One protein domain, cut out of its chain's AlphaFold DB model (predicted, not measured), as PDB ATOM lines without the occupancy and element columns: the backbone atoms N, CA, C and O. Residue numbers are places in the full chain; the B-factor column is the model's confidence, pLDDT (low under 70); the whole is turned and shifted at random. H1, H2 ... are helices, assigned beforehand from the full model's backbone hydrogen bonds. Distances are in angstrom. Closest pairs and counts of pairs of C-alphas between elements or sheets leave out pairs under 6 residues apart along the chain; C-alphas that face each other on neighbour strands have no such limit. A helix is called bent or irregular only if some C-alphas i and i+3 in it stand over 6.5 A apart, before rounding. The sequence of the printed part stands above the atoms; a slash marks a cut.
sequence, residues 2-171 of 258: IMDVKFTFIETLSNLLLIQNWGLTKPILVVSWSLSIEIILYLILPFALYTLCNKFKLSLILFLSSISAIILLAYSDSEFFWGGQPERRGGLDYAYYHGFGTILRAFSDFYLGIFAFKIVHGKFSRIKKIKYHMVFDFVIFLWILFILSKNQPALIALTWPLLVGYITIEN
ATOM      1  N   ILE A   2     166.282 117.959 119.173       37.69
ATOM      2  CA  ILE A   2     167.428 117.454 119.937       37.69
ATOM      3  C   ILE A   2     168.612 118.145 119.274       37.69
ATOM      4  O   ILE A   2     168.973 117.802 118.154       37.69
ATOM      5  N   MET A   3     169.076 119.244 119.865       41.03
ATOM      6  CA  MET A   3     170.272 119.911 119.378       41.03
ATOM      7  C   MET A   3     171.385 118.862 119.372       41.03
ATOM      8  O   MET A   3     171.617 118.221 120.398       41.03
ATOM      9  N   ASP A   4     172.067 118.700 118.239       43.62
ATOM     10  CA  ASP A   4     173.404 118.111 118.184       43.62
ATOM     11  C   ASP A   4     174.333 119.012 119.012       43.62
ATOM     12  O   ASP A   4     175.083 119.841 118.494       43.62
ATOM     13  N   VAL A   5     174.232 118.929 120.341       59.91
ATOM     14  CA  VAL A   5     175.110 119.665 121.241       59.91
ATOM     15  C   VAL A   5     176.413 118.895 121.281       59.91
ATOM     16  O   VAL A   5     176.638 118.045 122.141       59.91
ATOM     17  N   LYS A   6     177.280 119.180 120.312       74.56
ATOM     18  CA  LYS A   6     178.681 118.788 120.409       74.56
ATOM     19  C   LYS A   6     179.285 119.561 121.575       74.56
ATOM     20  O   LYS A   6     179.481 120.771 121.490       74.56
ATOM     21  N   PHE A   7     179.530 118.856 122.672       79.44
ATOM     22  CA  PHE A   7     180.351 119.360 123.757       79.44
ATOM     23  C   PHE A   7     181.816 119.140 123.403       79.44
ATOM     24  O   PHE A   7     182.219 118.078 122.930       79.44
ATOM     25  N   THR A   8     182.624 120.160 123.640       89.69
ATOM     26  CA  THR A   8     184.077 120.031 123.622       89.69
ATOM     27  C   THR A   8     184.533 119.100 124.749       89.69
ATOM     28  O   THR A   8     183.809 118.848 125.719       89.69
ATOM     29  N   PHE A   9     185.766 118.602 124.650       89.31
ATOM     30  CA  PHE A   9     186.372 117.804 125.719       89.31
ATOM     31  C   PHE A   9     186.359 118.546 127.066       89.31
ATOM     32  O   PHE A   9     186.012 117.959 128.087       89.31
ATOM     33  N   ILE A  10     186.659 119.851 127.054       89.44
ATOM     34  CA  ILE A  10     186.679 120.693 128.257       89.44
ATOM     35  C   ILE A  10     185.276 120.818 128.852       89.44
ATOM     36  O   ILE A  10     185.112 120.586 130.044       89.44
ATOM     37  N   GLU A  11     184.252 121.118 128.046       89.94
ATOM     38  CA  GLU A  11     182.875 121.203 128.553       89.94
ATOM     39  C   GLU A  11     182.400 119.858 129.121       89.94
ATOM     40  O   GLU A  11     181.768 119.824 130.177       89.94
ATOM     41  N   THR A  12     182.742 118.748 128.461       89.44
ATOM     42  CA  THR A  12     182.408 117.396 128.933       89.44
ATOM     43  C   THR A  12     183.063 117.124 130.284       89.44
ATOM     44  O   THR A  12     182.386 116.741 131.237       89.44
ATOM     45  N   LEU A  13     184.367 117.380 130.392       91.50
ATOM     46  CA  LEU A  13     185.120 117.171 131.621       91.50
ATOM     47  C   LEU A  13     184.613 118.070 132.756       91.50
ATOM     48  O   LEU A  13     184.410 117.592 133.868       91.50
ATOM     49  N   SER A  14     184.347 119.350 132.480       90.25
ATOM     50  CA  SER A  14     183.805 120.282 133.472       90.25
ATOM     51  C   SER A  14     182.436 119.852 133.997       90.25
ATOM     52  O   SER A  14     182.199 119.966 135.194       90.25
ATOM     53  N   ASN A  15     181.552 119.342 133.136       90.50
ATOM     54  CA  ASN A  15     180.238 118.852 133.554       90.50
ATOM     55  C   ASN A  15     180.332 117.538 134.346       90.50
ATOM     56  O   ASN A  15     179.600 117.367 135.318       90.50
ATOM     57  N   LEU A  16     181.247 116.632 133.980       89.38
ATOM     58  CA  LEU A  16     181.492 115.391 134.729       89.38
ATOM     59  C   LEU A  16     182.054 115.658 136.128       89.38
ATOM     60  O   LEU A  16     181.667 114.996 137.087       89.38
ATOM     61  N   LEU A  17     182.947 116.641 136.243       90.44
ATOM     62  CA  LEU A  17     183.525 117.073 137.516       90.44
ATOM     63  C   LEU A  17     182.618 118.033 138.297       90.44
ATOM     64  O   LEU A  17     182.970 118.412 139.410       90.44
ATOM     65  N   LEU A  18     181.471 118.426 137.729       89.94
ATOM     66  CA  LEU A  18     180.550 119.404 138.306       89.94
ATOM     67  C   LEU A  18     181.238 120.751 138.632       89.94
ATOM     68  O   LEU A  18     180.974 121.376 139.655       89.94
ATOM     69  N   ILE A  19     182.127 121.234 137.761       90.62
ATOM     70  CA  ILE A  19     182.838 122.524 137.911       90.62
ATOM     71  C   ILE A  19     182.461 123.557 136.843       90.62
ATOM     72  O   ILE A  19     183.025 124.646 136.777       90.62
ATOM     73  N   GLN A  20     181.509 123.229 135.977       89.31
ATOM     74  CA  GLN A  20     181.110 124.052 134.839       89.31
ATOM     75  C   GLN A  20     180.669 125.467 135.259       89.31
ATOM     76  O   GLN A  20     181.095 126.452 134.653       89.31
ATOM     77  N   ASN A  21     179.934 125.597 136.368       87.88
ATOM     78  CA  ASN A  21     179.409 126.875 136.856       87.88
ATOM     79  C   ASN A  21     180.409 127.691 137.692       87.88
ATOM     80  O   ASN A  21     180.030 128.687 138.303       87.88
ATOM     81  N   TRP A  22     181.691 127.319 137.688       86.81
ATOM     82  CA  TRP A  22     182.763 128.072 138.345       86.81
ATOM     83  C   TRP A  22     183.292 129.223 137.466       86.81
ATOM     84  O   TRP A  22     184.414 129.683 137.655       86.81
ATOM     85  N   GLY A  23     182.527 129.657 136.458       83.44
ATOM     86  CA  GLY A  23     183.003 130.559 135.405       83.44
ATOM     87  C   GLY A  23     183.513 129.849 134.150       83.44
ATOM     88  O   GLY A  23     183.893 130.533 133.202       83.44
ATOM     89  N   LEU A  24     183.532 128.510 134.125       83.81
ATOM     90  CA  LEU A  24     184.256 127.740 133.112       83.81
ATOM     91  C   LEU A  24     183.434 127.495 131.847       83.81
ATOM     92  O   LEU A  24     183.812 127.936 130.764       83.81
ATOM     93  N   THR A  25     182.341 126.744 131.957       87.62
ATOM     94  CA  THR A  25     181.642 126.195 130.790       87.62
ATOM     95  C   THR A  25     180.142 126.073 131.008       87.62
ATOM     96  O   THR A  25     179.642 126.066 132.132       87.62
ATOM     97  N   LYS A  26     179.400 125.983 129.901       84.38
ATOM     98  CA  LYS A  26     177.944 125.850 129.937       84.38
ATOM     99  C   LYS A  26     177.527 124.504 130.552       84.38
ATOM    100  O   LYS A  26     178.121 123.468 130.220       84.38
ATOM    101  N   PRO A  27     176.493 124.483 131.406       83.31
ATOM    102  CA  PRO A  27     175.971 123.238 131.934       83.31
ATOM    103  C   PRO A  27     175.146 122.472 130.897       83.31
ATOM    104  O   PRO A  27     174.410 123.073 130.115       83.31
ATOM    105  N   ILE A  28     175.221 121.137 130.934       82.00
ATOM    106  CA  ILE A  28     174.367 120.248 130.122       82.00
ATOM    107  C   ILE A  28     172.894 120.466 130.478       82.00
ATOM    108  O   ILE A  28     172.033 120.557 129.607       82.00
ATOM    109  N   LEU A  29     172.610 120.566 131.775       79.62
ATOM    110  CA  LEU A  29     171.295 120.903 132.299       79.62
ATOM    111  C   LEU A  29     171.391 122.177 133.106       79.62
ATOM    112  O   LEU A  29     172.173 122.221 134.052       79.62
ATOM    113  N   VAL A  30     170.532 123.154 132.820       76.94
ATOM    114  CA  VAL A  30     170.512 124.425 133.554       76.94
ATOM    115  C   VAL A  30     170.506 124.173 135.059       76.94
ATOM    116  O   VAL A  30     171.383 124.683 135.737       76.94
ATOM    117  N   VAL A  31     169.632 123.296 135.571       78.56
ATOM    118  CA  VAL A  31     169.527 123.020 137.018       78.56
ATOM    119  C   VAL A  31     170.856 122.618 137.674       78.56
ATOM    120  O   VAL A  31     171.111 123.027 138.806       78.56
ATOM    121  N   SER A  32     171.748 121.933 136.945       83.44
ATOM    122  CA  SER A  32     173.031 121.430 137.464       83.44
ATOM    123  C   SER A  32     173.975 122.519 137.982       83.44
ATOM    124  O   SER A  32     174.932 122.194 138.685       83.44
ATOM    125  N   TRP A  33     173.684 123.798 137.702       84.88
ATOM    126  CA  TRP A  33     174.412 124.931 138.265       84.88
ATOM    127  C   TRP A  33     174.547 124.834 139.786       84.88
ATOM    128  O   TRP A  33     175.631 125.027 140.325       84.88
ATOM    129  N   SER A  34     173.461 124.478 140.473       85.88
ATOM    130  CA  SER A  34     173.429 124.430 141.941       85.88
ATOM    131  C   SER A  34     174.325 123.324 142.502       85.88
ATOM    132  O   SER A  34     175.106 123.594 143.410       85.88
ATOM    133  N   LEU A  35     174.327 122.135 141.887       87.50
ATOM    134  CA  LEU A  35     175.224 121.032 142.263       87.50
ATOM    135  C   LEU A  35     176.699 121.409 142.102       87.50
ATOM    136  O   LEU A  35     177.530 121.069 142.940       87.50
ATOM    137  N   SER A  36     177.025 122.130 141.030       91.12
ATOM    138  CA  SER A  36     178.397 122.564 140.774       91.12
ATOM    139  C   SER A  36     178.909 123.536 141.838       91.12
ATOM    140  O   SER A  36     180.055 123.451 142.282       91.12
ATOM    141  N   ILE A  37     178.040 124.439 142.288       90.56
ATOM    142  CA  ILE A  37     178.369 125.401 143.336       90.56
ATOM    143  C   ILE A  37     178.404 124.743 144.720       90.56
ATOM    144  O   ILE A  37     179.264 125.088 145.530       90.56
ATOM    145  N   GLU A  38     177.542 123.762 144.995       90.50
ATOM    146  CA  GLU A  38     177.570 123.000 146.251       90.50
ATOM    147  C   GLU A  38     178.941 122.365 146.516       90.50
ATOM    148  O   GLU A  38     179.418 122.405 147.649       90.50
ATOM    149  N   ILE A  39     179.629 121.863 145.482       91.00
ATOM    150  CA  ILE A  39     180.992 121.325 145.624       91.00
ATOM    151  C   ILE A  39     181.960 122.388 146.153       91.00
ATOM    152  O   ILE A  39     182.723 122.108 147.079       91.00
ATOM    153  N   ILE A  40     181.906 123.620 145.630       89.94
ATOM    154  CA  ILE A  40     182.714 124.733 146.157       89.94
ATOM    155  C   ILE A  40     182.382 124.966 147.631       89.94
ATOM    156  O   ILE A  40     183.280 125.112 148.460       89.94
ATOM    157  N   LEU A  41     181.094 125.005 147.973       92.19
ATOM    158  CA  LEU A  41     180.657 125.284 149.338       92.19
ATOM    159  C   LEU A  41     181.136 124.213 150.319       92.19
ATOM    160  O   LEU A  41     181.561 124.556 151.419       92.19
ATOM    161  N   TYR A  42     181.149 122.939 149.921       91.00
ATOM    162  CA  TYR A  42     181.716 121.867 150.741       91.00
ATOM    163  C   TYR A  42     183.226 122.010 150.945       91.00
ATOM    164  O   TYR A  42     183.709 121.744 152.045       91.00
ATOM    165  N   LEU A  43     183.969 122.487 149.942       91.25
ATOM    166  CA  LEU A  43     185.397 122.791 150.094       91.25
ATOM    167  C   LEU A  43     185.638 123.977 151.040       91.25
ATOM    168  O   LEU A  43     186.611 123.983 151.794       91.25
ATOM    169  N   ILE A  44     184.744 124.971 151.036       91.44
ATOM    170  CA  ILE A  44     184.841 126.152 151.908       91.44
ATOM    171  C   ILE A  44     184.280 125.882 153.319       91.44
ATOM    172  O   ILE A  44     184.660 126.566 154.274       91.44
ATOM    173  N   LEU A  45     183.424 124.870 153.491       92.50
ATOM    174  CA  LEU A  45     182.747 124.545 154.752       92.50
ATOM    175  C   LEU A  45     183.694 124.478 155.967       92.50
ATOM    176  O   LEU A  45     183.363 125.108 156.974       92.50
ATOM    177  N   PRO A  46     184.866 123.806 155.927       92.31
ATOM    178  CA  PRO A  46     185.771 123.763 157.076       92.31
ATOM    179  C   PRO A  46     186.240 125.156 157.513       92.31
ATOM    180  O   PRO A  46     186.265 125.463 158.706       92.31
ATOM    181  N   PHE A  47     186.546 126.033 156.552       92.19
ATOM    182  CA  PHE A  47     186.932 127.418 156.823       92.19
ATOM    183  C   PHE A  47     185.758 128.210 157.387       92.19
ATOM    184  O   PHE A  47     185.906 128.922 158.383       92.19
ATOM    185  N   ALA A  48     184.571 128.046 156.802       91.44
ATOM    186  CA  ALA A  48     183.361 128.697 157.277       91.44
ATOM    187  C   ALA A  48     183.070 128.318 158.741       91.44
ATOM    188  O   ALA A  48     182.914 129.207 159.579       91.44
ATOM    189  N   LEU A  49     183.130 127.027 159.086       91.38
ATOM    190  CA  LEU A  49     182.982 126.538 160.461       91.38
ATOM    191  C   LEU A  49     184.095 127.037 161.389       91.38
ATOM    192  O   LEU A  49     183.809 127.452 162.511       91.38
ATOM    193  N   TYR A  50     185.350 127.062 160.933       91.75
ATOM    194  CA  TYR A  50     186.460 127.604 161.719       91.75
ATOM    195  C   TYR A  50     186.228 129.075 162.089       91.75
ATOM    196  O   TYR A  50     186.368 129.446 163.261       91.75
ATOM    197  N   THR A  51     185.827 129.916 161.126       91.12
ATOM    198  CA  THR A  51     185.508 131.327 161.409       91.12
ATOM    199  C   THR A  51     184.354 131.444 162.396       91.12
ATOM    200  O   THR A  51     184.428 132.215 163.357       91.12
ATOM    201  N   LEU A  52     183.322 130.622 162.206       88.19
ATOM    202  CA  LEU A  52     182.124 130.602 163.025       88.19
ATOM    203  C   LEU A  52     182.444 130.234 164.481       88.19
ATOM    204  O   LEU A  52     181.984 130.913 165.399       88.19
ATOM    205  N   CYS A  53     183.238 129.192 164.717       87.81
ATOM    206  CA  CYS A  53     183.537 128.696 166.060       87.81
ATOM    207  C   CYS A  53     184.595 129.538 166.781       87.81
ATOM    208  O   CYS A  53     184.436 129.836 167.963       87.81
ATOM    209  N   ASN A  54     185.640 129.968 166.069       89.56
ATOM    210  CA  ASN A  54     186.850 130.497 166.704       89.56
ATOM    211  C   ASN A  54     187.043 132.008 166.523       89.56
ATOM    212  O   ASN A  54     187.834 132.616 167.243       89.56
ATOM    213  N   LYS A  55     186.355 132.645 165.566       91.56
ATOM    214  CA  LYS A  55     186.591 134.050 165.186       91.56
ATOM    215  C   LYS A  55     185.278 134.828 165.074       91.56
ATOM    216  O   LYS A  55     184.885 135.249 163.992       91.56
ATOM    217  N   PHE A  56     184.619 135.094 166.207       87.19
ATOM    218  CA  PHE A  56     183.296 135.745 166.226       87.19
ATOM    219  C   PHE A  56     183.224 137.065 165.437       87.19
ATOM    220  O   PHE A  56     182.284 137.247 164.673       87.19
ATOM    221  N   LYS A  57     184.216 137.960 165.570       92.38
ATOM    222  CA  LYS A  57     184.243 139.233 164.822       92.38
ATOM    223  C   LYS A  57     184.262 139.009 163.308       92.38
ATOM    224  O   LYS A  57     183.466 139.607 162.598       92.38
ATOM    225  N   LEU A  58     185.133 138.115 162.833       93.06
ATOM    226  CA  LEU A  58     185.203 137.749 161.418       93.06
ATOM    227  C   LEU A  58     183.899 137.094 160.957       93.06
ATOM    228  O   LEU A  58     183.403 137.409 159.886       93.06
ATOM    229  N   SER A  59     183.312 136.241 161.795       92.12
ATOM    230  CA  SER A  59     182.032 135.607 161.493       92.12
ATOM    231  C   SER A  59     180.886 136.611 161.374       92.12
ATOM    232  O   SER A  59     180.055 136.486 160.481       92.12
ATOM    233  N   LEU A  60     180.867 137.647 162.216       92.19
ATOM    234  CA  LEU A  60     179.898 138.733 162.111       92.19
ATOM    235  C   LEU A  60     180.112 139.566 160.839       92.19
ATOM    236  O   LEU A  60     179.138 139.908 160.178       92.19
ATOM    237  N   ILE A  61     181.365 139.855 160.474       95.12
ATOM    238  CA  ILE A  61     181.692 140.551 159.220       95.12
ATOM    239  C   ILE A  61     181.197 139.741 158.020       95.12
ATOM    240  O   ILE A  61     180.510 140.298 157.172       95.12
ATOM    241  N   LEU A  62     181.483 138.436 157.979       94.81
ATOM    242  CA  LEU A  62     181.042 137.543 156.903       94.81
ATOM    243  C   LEU A  62     179.514 137.416 156.838       94.81
ATOM    244  O   LEU A  62     178.931 137.360 155.757       94.81
ATOM    245  N   PHE A  63     178.842 137.412 157.989       94.00
ATOM    246  CA  PHE A  63     177.385 137.435 158.054       94.00
ATOM    247  C   PHE A  63     176.815 138.733 157.467       94.00
ATOM    248  O   PHE A  63     175.971 138.684 156.574       94.00
ATOM    249  N   LEU A  64     177.311 139.895 157.906       95.50
ATOM    250  CA  LEU A  64     176.867 141.194 157.396       95.50
ATOM    251  C   LEU A  64     177.206 141.377 155.912       95.50
ATOM    252  O   LEU A  64     176.384 141.899 155.162       95.50
ATOM    253  N   SER A  65     178.371 140.900 155.462       96.19
ATOM    254  CA  SER A  65     178.731 140.927 154.044       96.19
ATOM    255  C   SER A  65     177.817 140.032 153.214       96.19
ATOM    256  O   SER A  65     177.474 140.411 152.101       96.19
ATOM    257  N   SER A  66     177.375 138.892 153.755       96.25
ATOM    258  CA  SER A  66     176.405 138.012 153.089       96.25
ATOM    259  C   SER A  66     175.038 138.688 152.952       96.25
ATOM    260  O   SER A  66     174.429 138.624 151.888       96.25
ATOM    261  N   ILE A  67     174.576 139.412 153.982       95.00
ATOM    262  CA  ILE A  67     173.348 140.220 153.894       95.00
ATOM    263  C   ILE A  67     173.489 141.282 152.798       95.00
ATOM    264  O   ILE A  67     172.637 141.369 151.912       95.00
ATOM    265  N   SER A  68     174.571 142.064 152.832       95.88
ATOM    266  CA  SER A  68     174.830 143.095 151.821       95.88
ATOM    267  C   SER A  68     174.936 142.513 150.415       95.88
ATOM    268  O   SER A  68     174.409 143.109 149.484       95.88
ATOM    269  N   ALA A  69     175.566 141.349 150.249       95.50
ATOM    270  CA  ALA A  69     175.681 140.678 148.961       95.50
ATOM    271  C   ALA A  69     174.316 140.235 148.420       95.50
ATOM    272  O   ALA A  69     174.031 140.477 147.253       95.50
ATOM    273  N   ILE A  70     173.438 139.662 149.250       94.19
ATOM    274  CA  ILE A  70     172.079 139.289 148.826       94.19
ATOM    275  C   ILE A  70     171.263 140.516 148.418       94.19
ATOM    276  O   ILE A  70     170.581 140.480 147.395       94.19
ATOM    277  N   ILE A  71     171.343 141.611 149.180       92.94
ATOM    278  CA  ILE A  71     170.658 142.863 148.832       92.94
ATOM    279  C   ILE A  71     171.221 143.424 147.523       92.94
ATOM    280  O   ILE A  71     170.452 143.740 146.620       92.94
ATOM    281  N   LEU A  72     172.548 143.497 147.396       93.69
ATOM    282  CA  LEU A  72     173.215 143.972 146.187       93.69
ATOM    283  C   LEU A  72     172.778 143.158 144.969       93.69
ATOM    284  O   LEU A  72     172.353 143.734 143.979       93.69
ATOM    285  N   LEU A  73     172.836 141.831 145.051       92.62
ATOM    286  CA  LEU A  73     172.452 140.946 143.956       92.62
ATOM    287  C   LEU A  73     170.968 141.082 143.608       92.62
ATOM    288  O   LEU A  73     170.620 141.173 142.439       92.62
ATOM    289  N   ALA A  74     170.085 141.175 144.601       90.25
ATOM    290  CA  ALA A  74     168.653 141.291 144.343       90.25
ATOM    291  C   ALA A  74     168.262 142.544 143.544       90.25
ATOM    292  O   ALA A  74     167.243 142.513 142.856       90.25
ATOM    293  N   TYR A  75     169.053 143.617 143.643       89.31
ATOM    294  CA  TYR A  75     168.767 144.914 143.024       89.31
ATOM    295  C   TYR A  75     169.810 145.362 141.994       89.31
ATOM    296  O   TYR A  75     169.693 146.454 141.448       89.31
ATOM    297  N   SER A  76     170.835 144.552 141.725       88.94
ATOM    298  CA  SER A  76     171.838 144.869 140.713       88.94
ATOM    299  C   SER A  76     171.427 144.335 139.346       88.94
ATOM    300  O   SER A  76     170.972 143.195 139.222       88.94
ATOM    301  N   ASP A  77     171.678 145.151 138.323       85.31
ATOM    302  CA  ASP A  77     171.523 144.811 136.904       85.31
ATOM    303  C   ASP A  77     172.879 144.685 136.181       85.31
ATOM    304  O   ASP A  77     172.951 144.636 134.957       85.31
ATOM    305  N   SER A  78     173.986 144.627 136.929       88.00
ATOM    306  CA  SER A  78     175.332 144.573 136.348       88.00
ATOM    307  C   SER A  78     175.618 143.238 135.655       88.00
ATOM    308  O   SER A  78     175.510 142.182 136.287       88.00
ATOM    309  N   GLU A  79     176.083 143.295 134.402       86.38
ATOM    310  CA  GLU A  79     176.501 142.135 133.583       86.38
ATOM    311  C   GLU A  79     177.518 141.238 134.280       86.38
ATOM    312  O   GLU A  79     177.494 140.019 134.125       86.38
ATOM    313  N   PHE A  80     178.354 141.825 135.136       88.25
ATOM    314  CA  PHE A  80     179.302 141.087 135.957       88.25
ATOM    315  C   PHE A  80     178.620 140.032 136.849       88.25
ATOM    316  O   PHE A  80     179.144 138.931 137.041       88.25
ATOM    317  N   PHE A  81     177.437 140.343 137.389       87.81
ATOM    318  CA  PHE A  81     176.714 139.430 138.267       87.81
ATOM    319  C   PHE A  81     175.830 138.449 137.501       87.81
ATOM    320  O   PHE A  81     175.837 137.266 137.843       87.81
ATOM    321  N   TRP A  82     175.073 138.901 136.494       83.19
ATOM    322  CA  TRP A  82     174.112 138.032 135.795       83.19
ATOM    323  C   TRP A  82     174.733 137.196 134.669       83.19
ATOM    324  O   TRP A  82     174.171 136.164 134.297       83.19
ATOM    325  N   GLY A  83     175.924 137.561 134.187       82.50
ATOM    326  CA  GLY A  83     176.547 136.902 133.043       82.50
ATOM    327  C   GLY A  83     175.720 137.107 131.772       82.50
ATOM    328  O   GLY A  83     174.991 138.073 131.663       82.50
ATOM    329  N   GLY A  84     175.806 136.196 130.803       77.44
ATOM    330  CA  GLY A  84     175.005 136.251 129.570       77.44
ATOM    331  C   GLY A  84     173.636 135.568 129.679       77.44
ATOM    332  O   GLY A  84     173.232 134.890 128.736       77.44
ATOM    333  N   GLN A  85     172.964 135.635 130.834       79.12
ATOM    334  CA  GLN A  85     171.705 134.909 131.045       79.12
ATOM    335  C   GLN A  85     170.580 135.467 130.148       79.12
ATOM    336  O   GLN A  85     170.270 136.649 130.249       79.12
ATOM    337  N   PRO A  86     169.924 134.647 129.305       68.25
ATOM    338  CA  PRO A  86     168.982 135.153 128.301       68.25
ATOM    339  C   PRO A  86     167.697 135.754 128.889       68.25
ATOM    340  O   PRO A  86     167.136 136.673 128.304       68.25
ATOM    341  N   GLU A  87     167.232 135.266 130.045       72.56
ATOM    342  CA  GLU A  87     166.057 135.801 130.740       72.56
ATOM    343  C   GLU A  87     166.267 135.804 132.259       72.56
ATOM    344  O   GLU A  87     166.833 134.861 132.819       72.56
ATOM    345  N   ARG A  88     165.757 136.842 132.935       73.38
ATOM    346  CA  ARG A  88     165.756 136.964 134.400       73.38
ATOM    347  C   ARG A  88     164.321 136.940 134.916       73.38
ATOM    348  O   ARG A  88     163.533 137.837 134.625       73.38
ATOM    349  N   ARG A  89     163.982 135.932 135.722       73.69
ATOM    350  CA  ARG A  89     162.646 135.764 136.328       73.69
ATOM    351  C   ARG A  89     162.526 136.405 137.713       73.69
ATOM    352  O   ARG A  89     161.470 136.330 138.334       73.69
ATOM    353  N   GLY A  90     163.592 137.044 138.201       77.81
ATOM    354  CA  GLY A  90     163.588 137.818 139.441       77.81
ATOM    355  C   GLY A  90     164.971 138.317 139.857       77.81
ATOM    356  O   GLY A  90     165.996 137.885 139.335       77.81
ATOM    357  N   GLY A  91     165.002 139.207 140.850       82.62
ATOM    358  CA  GLY A  91     166.223 139.853 141.347       82.62
ATOM    359  C   GLY A  91     167.350 138.897 141.760       82.62
ATOM    360  O   GLY A  91     168.515 139.225 141.609       82.62
ATOM    361  N   LEU A  92     167.032 137.683 142.216       85.44
ATOM    362  CA  LEU A  92     168.038 136.682 142.591       85.44
ATOM    363  C   LEU A  92     168.162 135.526 141.596       85.44
ATOM    364  O   LEU A  92     168.834 134.550 141.909       85.44
ATOM    365  N   ASP A  93     167.536 135.593 140.423       84.56
ATOM    366  CA  ASP A  93     167.551 134.515 139.427       84.56
ATOM    367  C   ASP A  93     168.904 134.404 138.696       84.56
ATOM    368  O   ASP A  93     169.027 134.738 137.523       84.56
ATOM    369  N   TYR A  94     169.926 133.967 139.432       83.12
ATOM    370  CA  TYR A  94     171.286 133.720 138.966       83.12
ATOM    371  C   TYR A  94     171.501 132.217 138.804       83.12
ATOM    372  O   TYR A  94     171.567 131.488 139.795       83.12
ATOM    373  N   ALA A  95     171.596 131.759 137.558       78.00
ATOM    374  CA  ALA A  95     171.856 130.357 137.219       78.00
ATOM    375  C   ALA A  95     172.967 130.195 136.168       78.00
ATOM    376  O   ALA A  95     173.429 129.082 135.898       78.00
ATOM    377  N   TYR A  96     173.395 131.297 135.547       81.19
ATOM    378  CA  TYR A  96     174.337 131.259 134.439       81.19
ATOM    379  C   TYR A  96     175.781 131.055 134.903       81.19
ATOM    380  O   TYR A  96     176.206 131.544 135.951       81.19
ATOM    381  N   TYR A  97     176.541 130.318 134.097       74.81
ATOM    382  CA  TYR A  97     177.869 129.819 134.454       74.81
ATOM    383  C   TYR A  97     178.965 130.885 134.428       74.81
ATOM    384  O   TYR A  97     179.932 130.757 135.167       74.81
ATOM    385  N   HIS A  98     178.808 131.938 133.622       78.62
ATOM    386  CA  HIS A  98     179.756 133.055 133.541       78.62
ATOM    387  C   HIS A  98     179.434 134.224 134.487       78.62
ATOM    388  O   HIS A  98     180.235 135.147 134.596       78.62
ATOM    389  N   GLY A  99     178.278 134.219 135.157       82.81
ATOM    390  CA  GLY A  99     177.906 135.281 136.092       82.81
ATOM    391  C   GLY A  99     178.501 135.039 137.477       82.81
ATOM    392  O   GLY A  99     178.265 133.988 138.080       82.81
ATOM    393  N   PHE A 100     179.220 136.021 138.032       88.12
ATOM    394  CA  PHE A 100     179.767 135.905 139.392       88.12
ATOM    395  C   PHE A 100     178.666 135.877 140.467       88.12
ATOM    396  O   PHE A 100     178.870 135.367 141.573       88.12
ATOM    397  N   GLY A 101     177.471 136.380 140.134       90.25
ATOM    398  CA  GLY A 101     176.320 136.422 141.028       90.25
ATOM    399  C   GLY A 101     175.902 135.044 141.533       90.25
ATOM    400  O   GLY A 101     175.511 134.929 142.689       90.25
ATOM    401  N   THR A 102     176.069 133.987 140.731       89.00
ATOM    402  CA  THR A 102     175.739 132.607 141.121       89.00
ATOM    403  C   THR A 102     176.588 132.137 142.310       89.00
ATOM    404  O   THR A 102     176.054 131.641 143.303       89.00
ATOM    405  N   ILE A 103     177.908 132.351 142.246       89.81
ATOM    406  CA  ILE A 103     178.850 131.984 143.317       89.81
ATOM    407  C   ILE A 103     178.610 132.860 144.549       89.81
ATOM    408  O   ILE A 103     178.486 132.347 145.662       89.81
ATOM    409  N   LEU A 104     178.515 134.180 144.353       92.44
ATOM    410  CA  LEU A 104     178.348 135.133 145.449       92.44
ATOM    411  C   LEU A 104     177.029 134.914 146.200       92.44
ATOM    412  O   LEU A 104     177.017 134.932 147.433       92.44
ATOM    413  N   ARG A 105     175.935 134.657 145.470       91.56
ATOM    414  CA  ARG A 105     174.633 134.307 146.044       91.56
ATOM    415  C   ARG A 105     174.744 133.044 146.884       91.56
ATOM    416  O   ARG A 105     174.383 133.069 148.054       91.56
ATOM    417  N   ALA A 106     175.268 131.963 146.311       91.62
ATOM    418  CA  ALA A 106     175.322 130.676 146.989       91.62
ATOM    419  C   ALA A 106     176.212 130.704 148.236       91.62
ATOM    420  O   ALA A 106     175.833 130.157 149.269       91.62
ATOM    421  N   PHE A 107     177.363 131.381 148.174       92.75
ATOM    422  CA  PHE A 107     178.219 131.581 149.343       92.75
ATOM    423  C   PHE A 107     177.504 132.376 150.440       92.75
ATOM    424  O   PHE A 107     177.573 132.010 151.614       92.75
ATOM    425  N   SER A 108     176.781 133.430 150.057       94.88
ATOM    426  CA  SER A 108     176.017 134.253 150.997       94.88
ATOM    427  C   SER A 108     174.888 133.452 151.648       94.88
ATOM    428  O   SER A 108     174.803 133.414 152.873       94.88
ATOM    429  N   ASP A 109     174.076 132.744 150.858       92.50
ATOM    430  CA  ASP A 109     172.990 131.881 151.344       92.50
ATOM    431  C   ASP A 109     173.528 130.790 152.291       92.50
ATOM    432  O   ASP A 109     172.980 130.555 153.374       92.50
ATOM    433  N   PHE A 110     174.655 130.171 151.933       92.94
ATOM    434  CA  PHE A 110     175.335 129.167 152.749       92.94
ATOM    435  C   PHE A 110     175.821 129.726 154.090       92.94
ATOM    436  O   PHE A 110     175.559 129.133 155.143       92.94
ATOM    437  N   TYR A 111     176.494 130.883 154.075       93.56
ATOM    438  CA  TYR A 111     177.019 131.497 155.292       93.56
ATOM    439  C   TYR A 111     175.894 131.983 156.221       93.56
ATOM    440  O   TYR A 111     175.958 131.783 157.438       93.56
ATOM    441  N   LEU A 112     174.825 132.561 155.658       93.31
ATOM    442  CA  LEU A 112     173.619 132.922 156.411       93.31
ATOM    443  C   LEU A 112     172.993 131.688 157.078       93.31
ATOM    444  O   LEU A 112     172.625 131.752 158.251       93.31
ATOM    445  N   GLY A 113     172.932 130.557 156.365       90.81
ATOM    446  CA  GLY A 113     172.470 129.262 156.872       90.81
ATOM    447  C   GLY A 113     173.225 128.784 158.113       90.81
ATOM    448  O   GLY A 113     172.626 128.565 159.170       90.81
ATOM    449  N   ILE A 114     174.551 128.657 158.018       90.06
ATOM    450  CA  ILE A 114     175.379 128.189 159.146       90.06
ATOM    451  C   ILE A 114     175.368 129.175 160.325       90.06
ATOM    452  O   ILE A 114     175.412 128.760 161.488       90.06
ATOM    453  N   PHE A 115     175.269 130.481 160.056       89.44
ATOM    454  CA  PHE A 115     175.184 131.498 161.100       89.44
ATOM    455  C   PHE A 115     173.838 131.445 161.825       89.44
ATOM    456  O   PHE A 115     173.808 131.465 163.059       89.44
ATOM    457  N   ALA A 116     172.735 131.287 161.086       85.69
ATOM    458  CA  ALA A 116     171.406 131.077 161.654       85.69
ATOM    459  C   ALA A 116     171.372 129.822 162.538       85.69
ATOM    460  O   ALA A 116     170.895 129.887 163.673       85.69
ATOM    461  N   PHE A 117     171.965 128.712 162.083       83.38
ATOM    462  CA  PHE A 117     172.095 127.495 162.886       83.38
ATOM    463  C   PHE A 117     172.790 127.756 164.231       83.38
ATOM    464  O   PHE A 117     172.288 127.338 165.279       83.38
ATOM    465  N   LYS A 118     173.902 128.506 164.229       83.50
ATOM    466  CA  LYS A 118     174.615 128.892 165.457       83.50
ATOM    467  C   LYS A 118     173.805 129.815 166.364       83.50
ATOM    468  O   LYS A 118     173.933 129.696 167.580       83.50
ATOM    469  N   ILE A 119     173.002 130.732 165.826       80.06
ATOM    470  CA  ILE A 119     172.117 131.570 166.653       80.06
ATOM    471  C   ILE A 119     171.080 130.694 167.358       80.06
ATOM    472  O   ILE A 119     170.885 130.831 168.567       80.06
ATOM    473  N   VAL A 120     170.447 129.786 166.611       76.38
ATOM    474  CA  VAL A 120     169.371 128.929 167.123       76.38
ATOM    475  C   VAL A 120     169.882 127.927 168.159       76.38
ATOM    476  O   VAL A 120     169.244 127.756 169.193       76.38
ATOM    477  N   HIS A 121     171.046 127.311 167.933       76.44
ATOM    478  CA  HIS A 121     171.584 126.258 168.808       76.44
ATOM    479  C   HIS A 121     172.676 126.735 169.778       76.44
ATOM    480  O   HIS A 121     173.108 125.988 170.656       76.44
ATOM    481  N   GLY A 122     173.154 127.972 169.643       73.06
ATOM    482  CA  GLY A 122     174.205 128.531 170.488       73.06
ATOM    483  C   GLY A 122     173.725 128.903 171.893       73.06
ATOM    484  O   GLY A 122     172.565 128.722 172.261       73.06
ATOM    485  N   LYS A 123     174.619 129.501 172.696       59.97
ATOM    486  CA  LYS A 123     174.317 129.946 174.075       59.97
ATOM    487  C   LYS A 123     173.150 130.947 174.165       59.97
ATOM    488  O   LYS A 123     172.531 131.041 175.221       59.97
ATOM    489  N   PHE A 124     172.826 131.641 173.069       51.00
ATOM    490  CA  PHE A 124     171.650 132.512 172.967       51.00
ATOM    491  C   PHE A 124     170.320 131.745 173.099       51.00
ATOM    492  O   PHE A 124     169.370 132.323 173.619       51.00
ATOM    493  N   SER A 125     170.279 130.439 172.790       53.06
ATOM    494  CA  SER A 125     169.102 129.559 172.962       53.06
ATOM    495  C   SER A 125     168.582 129.456 174.402       53.06
ATOM    496  O   SER A 125     167.430 129.082 174.631       53.06
ATOM    497  N   ARG A 126     169.402 129.824 175.400       51.28
ATOM    498  CA  ARG A 126     168.997 129.862 176.816       51.28
ATOM    499  C   ARG A 126     168.119 131.068 177.167       51.28
ATOM    500  O   ARG A 126     167.523 131.082 178.245       51.28
ATOM    501  N   ILE A 127     167.981 132.060 176.283       53.06
ATOM    502  CA  ILE A 127     167.057 133.184 176.472       53.06
ATOM    503  C   ILE A 127     165.635 132.698 176.156       53.06
ATOM    504  O   ILE A 127     165.190 132.744 175.021       53.06
ATOM    505  N   LYS A 128     164.954 132.182 177.192       53.25
ATOM    506  CA  LYS A 128     163.524 131.815 177.298       53.25
ATOM    507  C   LYS A 128     162.814 131.490 175.965       53.25
ATOM    508  O   LYS A 128     162.375 132.398 175.263       53.25
ATOM    509  N   LYS A 129     162.553 130.189 175.734       56.41
ATOM    510  CA  LYS A 129     161.732 129.585 174.651       56.41
ATOM    511  C   LYS A 129     160.522 130.427 174.188       56.41
ATOM    512  O   LYS A 129     160.222 130.459 173.004       56.41
ATOM    513  N   ILE A 130     159.879 131.166 175.095       55.56
ATOM    514  CA  ILE A 130     158.723 132.045 174.838       55.56
ATOM    515  C   ILE A 130     159.030 133.195 173.852       55.56
ATOM    516  O   ILE A 130     158.183 133.514 173.023       55.56
ATOM    517  N   LYS A 131     160.227 133.803 173.884       59.38
ATOM    518  CA  LYS A 131     160.574 134.921 172.977       59.38
ATOM    519  C   LYS A 131     160.850 134.468 171.539       59.38
ATOM    520  O   LYS A 131     160.708 135.266 170.619       59.38
ATOM    521  N   TYR A 132     161.206 133.199 171.341       63.16
ATOM    522  CA  TYR A 132     161.458 132.650 170.010       63.16
ATOM    523  C   TYR A 132     160.174 132.530 169.194       63.16
ATOM    524  O   TYR A 132     160.168 132.934 168.037       63.16
ATOM    525  N   HIS A 133     159.073 132.070 169.796       64.62
ATOM    526  CA  HIS A 133     157.795 131.956 169.086       64.62
ATOM    527  C   HIS A 133     157.350 133.299 168.487       64.62
ATOM    528  O   HIS A 133     157.089 133.348 167.296       64.62
ATOM    529  N   MET A 134     157.427 134.408 169.236       63.53
ATOM    530  CA  MET A 134     157.033 135.733 168.727       63.53
ATOM    531  C   MET A 134     157.900 136.239 167.565       63.53
ATOM    532  O   MET A 134     157.375 136.792 166.603       63.53
ATOM    533  N   VAL A 135     159.227 136.061 167.633       67.75
ATOM    534  CA  VAL A 135     160.135 136.477 166.547       67.75
ATOM    535  C   VAL A 135     159.871 135.658 165.285       67.75
ATOM    536  O   VAL A 135     159.897 136.198 164.183       67.75
ATOM    537  N   PHE A 136     159.583 134.368 165.429       68.38
ATOM    538  CA  PHE A 136     159.343 133.491 164.289       68.38
ATOM    539  C   PHE A 136     157.935 133.617 163.712       68.38
ATOM    540  O   PHE A 136     157.803 133.634 162.491       68.38
ATOM    541  N   ASP A 137     156.912 133.819 164.543       69.81
ATOM    542  CA  ASP A 137     155.565 134.185 164.096       69.81
ATOM    543  C   ASP A 137     155.606 135.505 163.316       69.81
ATOM    544  O   ASP A 137     154.956 135.633 162.281       69.81
ATOM    545  N   PHE A 138     156.450 136.455 163.736       70.31
ATOM    546  CA  PHE A 138     156.713 137.680 162.984       70.31
ATOM    547  C   PHE A 138     157.423 137.415 161.644       70.31
ATOM    548  O   PHE A 138     157.027 137.980 160.629       70.31
ATOM    549  N   VAL A 139     158.419 136.520 161.592       72.69
ATOM    550  CA  VAL A 139     159.067 136.114 160.324       72.69
ATOM    551  C   VAL A 139     158.068 135.443 159.374       72.69
ATOM    552  O   VAL A 139     158.072 135.732 158.180       72.69
ATOM    553  N   ILE A 140     157.185 134.587 159.886       72.62
ATOM    554  CA  ILE A 140     156.129 133.927 159.108       72.62
ATOM    555  C   ILE A 140     155.079 134.939 158.635       72.62
ATOM    556  O   ILE A 140     154.655 134.894 157.484       72.62
ATOM    557  N   PHE A 141     154.680 135.877 159.493       69.56
ATOM    558  CA  PHE A 141     153.791 136.979 159.133       69.56
ATOM    559  C   PHE A 141     154.383 137.823 158.001       69.56
ATOM    560  O   PHE A 141     153.710 138.071 157.002       69.56
ATOM    561  N   LEU A 142     155.664 138.184 158.110       71.69
ATOM    562  CA  LEU A 142     156.402 138.855 157.048       71.69
ATOM    563  C   LEU A 142     156.385 138.024 155.756       71.69
ATOM    564  O   LEU A 142     156.052 138.552 154.703       71.69
ATOM    565  N   TRP A 143     156.645 136.717 155.832       73.56
ATOM    566  CA  TRP A 143     156.550 135.801 154.689       73.56
ATOM    567  C   TRP A 143     155.186 135.822 154.001       73.56
ATOM    568  O   TRP A 143     155.123 135.934 152.778       73.56
ATOM    569  N   ILE A 144     154.099 135.734 154.772       70.50
ATOM    570  CA  ILE A 144     152.733 135.774 154.241       70.50
ATOM    571  C   ILE A 144     152.484 137.117 153.552       70.50
ATOM    572  O   ILE A 144     152.034 137.135 152.407       70.50
ATOM    573  N   LEU A 145     152.839 138.235 154.192       66.50
ATOM    574  CA  LEU A 145     152.724 139.560 153.582       66.50
ATOM    575  C   LEU A 145     153.565 139.697 152.303       66.50
ATOM    576  O   LEU A 145     153.128 140.352 151.361       66.50
ATOM    577  N   PHE A 146     154.733 139.058 152.225       71.19
ATOM    578  CA  PHE A 146     155.619 139.142 151.059       71.19
ATOM    579  C   PHE A 146     155.199 138.258 149.889       71.19
ATOM    580  O   PHE A 146     155.295 138.683 148.735       71.19
ATOM    581  N   ILE A 147     154.681 137.057 150.160       67.62
ATOM    582  CA  ILE A 147     154.019 136.240 149.133       67.62
ATOM    583  C   ILE A 147     152.891 137.056 148.485       67.62
ATOM    584  O   ILE A 147     152.697 136.998 147.270       67.62
ATOM    585  N   LEU A 148     152.194 137.869 149.285       67.06
ATOM    586  CA  LEU A 148     151.139 138.761 148.814       67.06
ATOM    587  C   LEU A 148     151.675 140.017 148.106       67.06
ATOM    588  O   LEU A 148     151.047 140.473 147.153       67.06
ATOM    589  N   SER A 149     152.830 140.565 148.510       65.44
ATOM    590  CA  SER A 149     153.347 141.828 147.960       65.44
ATOM    591  C   SER A 149     153.926 141.714 146.548       65.44
ATOM    592  O   SER A 149     154.080 142.740 145.895       65.44
ATOM    593  N   LYS A 150     154.209 140.491 146.071       66.88
ATOM    594  CA  LYS A 150     154.957 140.176 144.839       66.88
ATOM    595  C   LYS A 150     156.355 140.838 144.806       66.88
ATOM    596  O   LYS A 150     156.561 141.985 145.176       66.88
ATOM    597  N   ASN A 151     157.346 140.109 144.295       67.81
ATOM    598  CA  ASN A 151     158.622 140.675 143.832       67.81
ATOM    599  C   ASN A 151     159.643 141.179 144.889       67.81
ATOM    600  O   ASN A 151     160.269 142.216 144.698       67.81
ATOM    601  N   GLN A 152     159.873 140.431 145.979       75.06
ATOM    602  CA  GLN A 152     160.895 140.762 146.995       75.06
ATOM    603  C   GLN A 152     161.875 139.594 147.259       75.06
ATOM    604  O   GLN A 152     161.864 138.994 148.338       75.06
ATOM    605  N   PRO A 153     162.733 139.226 146.285       76.81
ATOM    606  CA  PRO A 153     163.571 138.026 146.373       76.81
ATOM    607  C   PRO A 153     164.651 138.111 147.467       76.81
ATOM    608  O   PRO A 153     164.922 137.099 148.112       76.81
ATOM    609  N   ALA A 154     165.208 139.299 147.742       83.62
ATOM    610  CA  ALA A 154     166.165 139.505 148.838       83.62
ATOM    611  C   ALA A 154     165.582 139.103 150.194       83.62
ATOM    612  O   ALA A 154     166.208 138.370 150.949       83.62
ATOM    613  N   LEU A 155     164.373 139.571 150.503       79.75
ATOM    614  CA  LEU A 155     163.736 139.324 151.794       79.75
ATOM    615  C   LEU A 155     163.479 137.834 152.017       79.75
ATOM    616  O   LEU A 155     163.751 137.336 153.107       79.75
ATOM    617  N   ILE A 156     163.033 137.116 150.981       81.25
ATOM    618  CA  ILE A 156     162.864 135.656 151.020       81.25
ATOM    619  C   ILE A 156     164.202 134.977 151.339       81.25
ATOM    620  O   ILE A 156     164.275 134.191 152.281       81.25
ATOM    621  N   ALA A 157     165.268 135.320 150.610       86.19
ATOM    622  CA  ALA A 157     166.594 134.742 150.823       86.19
ATOM    623  C   ALA A 157     167.146 135.034 152.231       86.19
ATOM    624  O   ALA A 157     167.638 134.132 152.902       86.19
ATOM    625  N   LEU A 158     166.987 136.263 152.734       87.62
ATOM    626  CA  LEU A 158     167.476 136.670 154.058       87.62
ATOM    627  C   LEU A 158     166.725 136.004 155.219       87.62
ATOM    628  O   LEU A 158     167.297 135.772 156.285       87.62
ATOM    629  N   THR A 159     165.439 135.708 155.038       80.31
ATOM    630  CA  THR A 159     164.584 135.146 156.097       80.31
ATOM    631  C   THR A 159     164.510 133.617 156.066       80.31
ATOM    632  O   THR A 159     164.205 133.006 157.093       80.31
ATOM    633  N   TRP A 160     164.845 132.977 154.941       83.88
ATOM    634  CA  TRP A 160     164.837 131.516 154.801       83.88
ATOM    635  C   TRP A 160     165.738 130.782 155.814       83.88
ATOM    636  O   TRP A 160     165.247 129.857 156.468       83.88
ATOM    637  N   PRO A 161     166.999 131.196 156.057       84.94
ATOM    638  CA  PRO A 161     167.861 130.585 157.075       84.94
ATOM    639  C   PRO A 161     167.257 130.592 158.482       84.94
ATOM    640  O   PRO A 161     167.419 129.635 159.240       84.94
ATOM    641  N   LEU A 162     166.530 131.660 158.827       77.88
ATOM    642  CA  LEU A 162     165.854 131.783 160.115       77.88
ATOM    643  C   LEU A 162     164.699 130.783 160.215       77.88
ATOM    644  O   LEU A 162     164.584 130.096 161.227       77.88
ATOM    645  N   LEU A 163     163.892 130.644 159.160       77.50
ATOM    646  CA  LEU A 163     162.803 129.665 159.112       77.50
ATOM    647  C   LEU A 163     163.323 128.225 159.235       77.50
ATOM    648  O   LEU A 163     162.793 127.446 160.024       77.50
ATOM    649  N   VAL A 164     164.386 127.883 158.500       78.81
ATOM    650  CA  VAL A 164     165.028 126.562 158.600       78.81
ATOM    651  C   VAL A 164     165.532 126.324 160.020       78.81
ATOM    652  O   VAL A 164     165.264 125.272 160.599       78.81
ATOM    653  N   GLY A 165     166.179 127.326 160.620       76.19
ATOM    654  CA  GLY A 165     166.558 127.300 162.027       76.19
ATOM    655  C   GLY A 165     165.361 127.069 162.956       76.19
ATOM    656  O   GLY A 165     165.432 126.225 163.839       76.19
ATOM    657  N   TYR A 166     164.226 127.730 162.741       73.62
ATOM    658  CA  TYR A 166     163.032 127.557 163.573       73.62
ATOM    659  C   TYR A 166     162.465 126.140 163.547       73.62
ATOM    660  O   TYR A 166     162.071 125.617 164.587       73.62
ATOM    661  N   ILE A 167     162.448 125.504 162.374       74.25
ATOM    662  CA  ILE A 167     161.936 124.135 162.216       74.25
ATOM    663  C   ILE A 167     162.753 123.142 163.053       74.25
ATOM    664  O   ILE A 167     162.218 122.119 163.471       74.25
ATOM    665  N   THR A 168     164.020 123.443 163.354       75.62
ATOM    666  CA  THR A 168     164.838 122.598 164.241       75.62
ATOM    667  C   THR A 168     164.419 122.665 165.713       75.62
ATOM    668  O   THR A 168     164.779 121.784 166.491       75.62
ATOM    669  N   ILE A 169     163.631 123.671 166.107       73.88
ATOM    670  CA  ILE A 169     163.106 123.788 167.467       73.88
ATOM    671  C   ILE A 169     161.912 122.839 167.616       73.88
ATOM    672  O   ILE A 169     160.838 123.044 167.044       73.88
ATOM    673  N   GLU A 170     162.104 121.798 168.424       66.88
ATOM    674  CA  GLU A 170     161.089 120.778 168.688       66.88
ATOM    675  C   GLU A 170     159.795 121.369 169.285       66.88
ATOM    676  O   GLU A 170     159.813 122.341 170.043       66.88
ATOM    677  N   ASN A 171     158.663 120.716 168.990       71.31
ATOM    678  CA  ASN A 171     157.309 121.018 169.492       71.31
ATOM    679  C   ASN A 171     156.595 122.259 168.922       71.31
ATOM    680  O   ASN A 171     155.494 122.578 169.374       71.31
TER     681      ASN A 171
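What this domain is: This is residues 2 to 171 of the 258 residues of the protein "Acyltransferase" of Serratia symbiotica (UniProt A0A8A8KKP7). A long helix, H6, runs through the middle of an elongated domain, with H4 crossing it, arm H3a of the bent helix H3 packing on another side, and H9 on a third. H8 and H9 form a hairpin, with H8 on the side of H9 away from H6; H7 lies at one end of the long axis and H1 at the other. The printed part has 170 residues with nine named helices, H1 to H9 in chain order, and no named strand; the class is all helix. It is only just compact, close to loose, with a radius of gyration of the C-alphas of 18.3 A and spans of 61 by 40 by 30 A.

How they stand to each other: The longest helix by residues is H3, residues 30 to 54, assigned as one helix by its hydrogen bonds but bent: C-alphas 43 and 46 are 7.1 A apart, and its arms H3a, residues 30 to 43, and H3b, residues 46 to 54, stand at a steep tilt of 52 degrees. H3a, with residues 37 to 41 alone, touches the hub H6, residues 100 to 121; the closest C-alphas, of Ile 37 and Ile 103, are 6.6 A apart, at a steep tilt of 55 degrees, the same way. H3b and H6 only just touch, with 3 pairs of C-alphas within 8 A, closest at Ala 48 and Tyr 111, 7.2 A. H4, residues 56 to 75, touches H6 at a steep tilt of 46 degrees, opposite ways, with the C-alphas of Ser 66 and Ser 108 closest at 4.3 A. H9, residues 153 to 167, touches H6 at a shallow tilt of 31 degrees, closest at C-alphas Gly 113 and Pro 161, 4.8 A. H8, residues 129 to 149, forms a helical hairpin with H9, closest at C-alphas Val 139 and Thr 159, 7.0 A; H8 and H6 are apart. Every O i to N i+4 pair is within hydrogen-bond range in H4, H6, H3b, H1, residues 9 to 16, and H2, residues 20 to 24; the counts are 7 of 10 in H3a, 15 of 17 in H8 and 9 of 11 in H9.

Where its parts are: H1 begins at C-alpha 9, (186.372, 117.804, 125.719). H3a is 22.3 A long, H4 28.9 A, H6 32.0 A, H8 30.5 A and H9 21.1 A, ending at C-alpha 167, (161.936, 124.135, 162.216). H5, residues 79 to 82, touches H6; H7 is residues 123 to 126.

The domain as a whole: The C-alphas farthest apart, of Asp 4 and Lys 128, are 61.5 A apart. The printed part has no cut, and the link H5 to H6, residues 83 to 99, is long. The mean pLDDT of the printed part is 81.4; residues 2 to 5 and 123 to 137 are among those under 70.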